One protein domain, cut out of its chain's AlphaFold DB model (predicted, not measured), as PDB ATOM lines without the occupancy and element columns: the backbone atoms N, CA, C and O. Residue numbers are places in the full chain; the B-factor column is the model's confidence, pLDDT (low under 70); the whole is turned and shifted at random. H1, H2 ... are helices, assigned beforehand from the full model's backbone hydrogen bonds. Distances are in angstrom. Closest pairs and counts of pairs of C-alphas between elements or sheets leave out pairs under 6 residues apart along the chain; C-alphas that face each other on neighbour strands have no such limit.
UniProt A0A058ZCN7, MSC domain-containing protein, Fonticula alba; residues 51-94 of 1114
ATOM      1  N   ARG A  51       9.477 140.401  39.286       61.34
ATOM      2  CA  ARG A  51       9.344 139.003  38.824       61.34
ATOM      3  C   ARG A  51       9.255 137.996  39.953       61.34
ATOM      4  O   ARG A  51       8.816 136.867  39.756       61.34
ATOM      5  N   ILE A  52       9.803 138.385  41.095       66.19
ATOM      6  CA  ILE A  52       9.901 137.543  42.266       66.19
ATOM      7  C   ILE A  52       8.513 137.411  42.888       66.19
ATOM      8  O   ILE A  52       8.023 136.296  43.021       66.19
ATOM      9  N   LEU A  53       7.825 138.531  43.107       60.62
ATOM     10  CA  LEU A  53       6.480 138.587  43.686       60.62
ATOM     11  C   LEU A  53       5.347 138.170  42.714       60.62
ATOM     12  O   LEU A  53       4.178 138.433  42.996       60.62
ATOM     13  N   GLU A  54       5.646 137.528  41.575       74.12
ATOM     14  CA  GLU A  54       4.622 137.062  40.627       74.12
ATOM     15  C   GLU A  54       3.766 135.931  41.258       74.12
ATOM     16  O   GLU A  54       4.300 134.882  41.644       74.12
ATOM     17  N   PRO A  55       2.428 136.098  41.377       49.75
ATOM     18  CA  PRO A  55       1.571 135.170  42.112       49.75
ATOM     19  C   PRO A  55       1.494 133.811  41.410       49.75
ATOM     20  O   PRO A  55       0.860 133.646  40.369       49.75
ATOM     21  N   GLY A  56       2.150 132.823  42.014       72.38
ATOM     22  CA  GLY A  56       2.352 131.497  41.433       72.38
ATOM     23  C   GLY A  56       3.797 131.016  41.512       72.38
ATOM     24  O   GLY A  56       4.021 129.822  41.339       72.38
ATOM     25  N   PHE A  57       4.762 131.887  41.826       73.12
ATOM     26  CA  PHE A  57       6.165 131.505  41.944       73.12
ATOM     27  C   PHE A  57       6.468 130.646  43.184       73.12
ATOM     28  O   PHE A  57       6.217 131.036  44.323       73.12
ATOM     29  N   ARG A  58       7.132 129.504  42.972       72.44
ATOM     30  CA  ARG A  58       7.767 128.668  44.006       72.44
ATOM     31  C   ARG A  58       9.247 128.448  43.704       72.44
ATOM     32  O   ARG A  58       9.592 127.906  42.652       72.44
ATOM     33  N   ALA A  59      10.129 128.769  44.653       77.75
ATOM     34  CA  ALA A  59      11.586 128.636  44.509       77.75
ATOM     35  C   ALA A  59      12.073 127.233  44.097       77.75
ATOM     36  O   ALA A  59      13.152 127.083  43.527       77.75
ATOM     37  N   SER A  60      11.262 126.200  44.325       81.94
ATOM     38  CA  SER A  60      11.545 124.808  43.986       81.94
ATOM     39  C   SER A  60      11.875 124.517  42.512       81.94
ATOM     40  O   SER A  60      12.595 123.540  42.263       81.94
ATOM     41  N   SER A  61      11.376 125.287  41.532       83.69
ATOM     42  CA  SER A  61      11.553 124.909  40.117       83.69
ATOM     43  C   SER A  61      12.910 125.282  39.533       83.69
ATOM     44  O   SER A  61      13.550 124.396  38.962       83.69
ATOM     45  N   LEU A  62      13.373 126.531  39.693       80.81
ATOM     46  CA  LEU A  62      14.525 127.038  38.942       80.81
ATOM     47  C   LEU A  62      15.759 126.200  39.224       80.81
ATOM     48  O   LEU A  62      16.025 125.825  40.366       80.81
ATOM     49  N   ASP A  63      16.536 125.913  38.188       89.50
ATOM     50  CA  ASP A  63      17.757 125.138  38.343       89.50
ATOM     51  C   ASP A  63      18.739 125.838  39.289       89.50
ATOM     52  O   ASP A  63      18.753 127.064  39.421       89.50
ATOM     53  N   ALA A  64      19.586 125.055  39.961       85.62
ATOM     54  CA  ALA A  64      20.460 125.564  41.022       85.62
ATOM     55  C   ALA A  64      21.318 126.766  40.576       85.62
ATOM     56  O   ALA A  64      21.552 127.681  41.361       85.62
ATOM     57  N   ASP A  65      21.745 126.810  39.311       85.69
ATOM     58  CA  ASP A  65      22.506 127.941  38.771       85.69
ATOM     59  C   ASP A  65      21.640 129.174  38.458       85.69
ATOM     60  O   ASP A  65      22.121 130.298  38.588       85.69
ATOM     61  N   GLN A  66      20.354 129.005  38.138       84.31
ATOM     62  CA  GLN A  66      19.404 130.118  38.035       84.31
ATOM     63  C   GLN A  66      19.100 130.704  39.422       84.31
ATOM     64  O   GLN A  66      19.139 131.921  39.576       84.31
ATOM     65  N   LEU A  67      18.907 129.858  40.442       86.56
ATOM     66  CA  LEU A  67      18.761 130.291  41.840       86.56
ATOM     67  C   LEU A  67      20.011 131.036  42.338       86.56
ATOM     68  O   LEU A  67      19.892 132.106  42.931       86.56
ATOM     69  N   ARG A  68      21.219 130.531  42.036       87.38
ATOM     70  CA  ARG A  68      22.494 131.228  42.314       87.38
ATOM     71  C   ARG A  68      22.568 132.591  41.630       87.38
ATOM     72  O   ARG A  68      23.024 133.546  42.251       87.38
ATOM     73  N   HIS A  69      22.142 132.696  40.372       82.81
ATOM     74  CA  HIS A  69      22.138 133.972  39.656       82.81
ATOM     75  C   HIS A  69      21.112 134.961  40.226       82.81
ATOM     76  O   HIS A  69      21.470 136.112  40.459       82.81
ATOM     77  N   LEU A  70      19.894 134.512  40.541       84.69
ATOM     78  CA  LEU A  70      18.854 135.351  41.143       84.69
ATOM     79  C   LEU A  70      19.293 135.890  42.515       84.69
ATOM     80  O   LEU A  70      19.268 137.099  42.739       84.69
ATOM     81  N   LEU A  71      19.814 135.018  43.387       85.62
ATOM     82  CA  LEU A  71      20.417 135.399  44.670       85.62
ATOM     83  C   LEU A  71      21.577 136.398  44.502       85.62
ATOM     84  O   LEU A  71      21.718 137.321  45.308       85.62
ATOM     85  N   ALA A  72      22.405 136.249  43.462       83.62
ATOM     86  CA  ALA A  72      23.542 137.134  43.210       83.62
ATOM     87  C   ALA A  72      23.114 138.526  42.710       83.62
ATOM     88  O   ALA A  72      23.726 139.524  43.101       83.62
ATOM     89  N   ASP A  73      22.062 138.603  41.891       76.00
ATOM     90  CA  ASP A  73      21.529 139.859  41.352       76.00
ATOM     91  C   ASP A  73      20.719 140.637  42.414       76.00
ATOM     92  O   ASP A  73      20.948 141.840  42.608       76.00
ATOM     93  N   VAL A  74      19.873 139.941  43.194       72.56
ATOM     94  CA  VAL A  74      19.250 140.468  44.432       72.56
ATOM     95  C   VAL A  74      20.333 140.939  45.409       72.56
ATOM     96  O   VAL A  74      20.229 142.018  45.997       72.56
ATOM     97  N   GLY A  75      21.448 140.207  45.487       71.75
ATOM     98  CA  GLY A  75      22.688 140.672  46.102       71.75
ATOM     99  C   GLY A  75      23.081 140.001  47.404       71.75
ATOM    100  O   GLY A  75      23.801 140.632  48.184       71.75
ATOM    101  N   ALA A  76      22.647 138.760  47.633       76.06
ATOM    102  CA  ALA A  76      23.144 137.911  48.709       76.06
ATOM    103  C   ALA A  76      24.672 137.776  48.572       76.06
ATOM    104  O   ALA A  76      25.187 137.075  47.700       76.06
ATOM    105  N   ARG A  77      25.426 138.522  49.392       63.88
ATOM    106  CA  ARG A  77      26.851 138.815  49.123       63.88
ATOM    107  C   ARG A  77      27.790 137.611  49.244       63.88
ATOM    108  O   ARG A  77      28.951 137.726  48.861       63.88
ATOM    109  N   GLN A  78      27.314 136.489  49.780       69.75
ATOM    110  CA  GLN A  78      28.056 135.235  49.887       69.75
ATOM    111  C   GLN A  78      27.121 134.059  49.585       69.75
ATOM    112  O   GLN A  78      26.375 133.614  50.450       69.75
ATOM    113  N   ILE A  79      27.174 133.549  48.354       77.75
ATOM    114  CA  ILE A  79      26.517 132.293  47.978       77.75
ATOM    115  C   ILE A  79      27.589 131.199  48.003       77.75
ATOM    116  O   ILE A  79      28.570 131.317  47.259       77.75
ATOM    117  N   PRO A  80      27.458 130.142  48.826       77.12
ATOM    118  CA  PRO A  80      28.442 129.070  48.849       77.12
ATOM    119  C   PRO A  80      28.494 128.369  47.488       77.12
ATOM    120  O   PRO A  80      27.483 127.879  46.984       77.12
ATOM    121  N   THR A  81      29.684 128.261  46.894       81.19
ATOM    122  CA  THR A  81      29.881 127.667  45.555       81.19
ATOM    123  C   THR A  81      29.529 126.176  45.474       81.19
ATOM    124  O   THR A  81      29.465 125.625  44.377       81.19
ATOM    125  N   GLN A  82      29.279 125.530  46.617       85.62
ATOM    126  CA  GLN A  82      28.830 124.140  46.736       85.62
ATOM    127  C   GLN A  82      27.430 123.989  47.368       85.62
ATOM    128  O   GLN A  82      27.014 122.861  47.615       85.62
ATOM    129  N   ALA A  83      26.683 125.078  47.608       86.31
ATOM    130  CA  ALA A  83      25.307 124.993  48.119       86.31
ATOM    131  C   ALA A  83      24.424 124.147  47.183       86.31
ATOM    132  O   ALA A  83      24.484 124.318  45.955       86.31
ATOM    133  N   THR A  84      23.629 123.230  47.744       92.62
ATOM    134  CA  THR A  84      22.746 122.346  46.964       92.62
ATOM    135  C   THR A  84      21.510 123.097  46.469       92.62
ATOM    136  O   THR A  84      21.218 124.191  46.953       92.62
ATOM    137  N   LYS A  85      20.737 122.515  45.536       88.12
ATOM    138  CA  LYS A  85      19.489 123.141  45.060       88.12
ATOM    139  C   LYS A  85      18.568 123.497  46.233       88.12
ATOM    140  O   LYS A  85      18.126 124.631  46.313       88.12
ATOM    141  N   SER A  86      18.351 122.578  47.173       90.44
ATOM    142  CA  SER A  86      17.515 122.811  48.359       90.44
ATOM    143  C   SER A  86      18.057 123.880  49.307       90.44
ATOM    144  O   SER A  86      17.267 124.547  49.964       90.44
ATOM    145  N   ASP A  87      19.375 124.072  49.383       90.06
ATOM    146  CA  ASP A  87      19.951 125.126  50.228       90.06
ATOM    147  C   ASP A  87      19.857 126.490  49.544       90.06
ATOM    148  O   ASP A  87      19.652 127.489  50.212       90.06
ATOM    149  N   LEU A  88      19.940 126.532  48.212       89.31
ATOM    150  CA  LEU A  88      19.718 127.739  47.412       89.31
ATOM    151  C   LEU A  88      18.241 128.138  47.385       89.31
ATOM    152  O   LEU A  88      17.944 129.324  47.460       89.31
ATOM    153  N   VAL A  89      17.337 127.154  47.340       89.81
ATOM    154  CA  VAL A  89      15.903 127.339  47.592       89.81
ATOM    155  C   VAL A  89      15.714 127.931  48.983       89.81
ATOM    156  O   VAL A  89      15.190 129.025  49.064       89.81
ATOM    157  N   ARG A  90      16.248 127.322  50.055       87.31
ATOM    158  CA  ARG A  90      16.136 127.879  51.420       87.31
ATOM    159  C   ARG A  90      16.823 129.234  51.626       87.31
ATOM    160  O   ARG A  90      16.345 130.009  52.431       87.31
ATOM    161  N   MET A  91      17.925 129.528  50.935       86.12
ATOM    162  CA  MET A  91      18.593 130.835  51.000       86.12
ATOM    163  C   MET A  91      17.798 131.923  50.284       86.12
ATOM    164  O   MET A  91      17.804 133.068  50.719       86.12
ATOM    165  N   LEU A  92      17.162 131.586  49.162       86.19
ATOM    166  CA  LEU A  92      16.220 132.473  48.489       86.19
ATOM    167  C   LEU A  92      14.984 132.638  49.383       86.19
ATOM    168  O   LEU A  92      14.601 133.758  49.707       86.19
ATOM    169  N   ASP A  93      14.496 131.526  49.926       83.00
ATOM    170  CA  ASP A  93      13.450 131.436  50.938       83.00
ATOM    171  C   ASP A  93      13.904 131.844  52.362       83.00
ATOM    172  O   ASP A  93      13.335 131.408  53.359       83.00
ATOM    173  N   GLN A  94      14.914 132.711  52.461       82.31
ATOM    174  CA  GLN A  94      15.308 133.444  53.671       82.31
ATOM    175  C   GLN A  94      15.427 134.958  53.393       82.31
ATOM    176  O   GLN A  94      16.058 135.658  54.173       82.31
TER     177      GLN A  94
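Overview. This is residues 51 to 94 of the 1114 residues of the protein "MSC domain-containing protein" of Fonticula alba (UniProt A0A058ZCN7). Two short helices, H1 and H2, lie side by side and run the same way, with the link of residues 75 to 84 looping back from the end of H1 to the start of H2. On the other side of the pair, residues 51 to 63 form a wide loop with no named element. The printed part has 44 residues, with H1 and then H2 along the chain and no named strand; its class is all helix, though only 19 residues are in named elements. It is compact, with a radius of gyration of the C-alphas of 9.8 A, yet elongated, spanning 29 by 19 by 16 A.

Arrangement. H1, residues 64 to 74, and H2, residues 85 to 92, touch; their closest C-alphas, of Ala 64 and Lys 85, are 4.8 A apart. They stand at a shallow tilt of 14 degrees. In both helices every O i to N i+4 pair is within hydrogen-bond range.

Along the chain. H1 is 15.3 A long, from C-alpha 64 at (20.460, 125.564, 41.022). H2 is 10.5 A long and ends with C-alpha 92 at (16.220, 132.473, 48.489).

Size, cuts and confidence. The C-alphas farthest apart, of Pro 55 and Gln 82, are 29.8 A apart. The printed part has no cut, and the link from H1 to H2 is short. The pLDDT is under 70 at residues 51 to 53, 55 and 77 to 78.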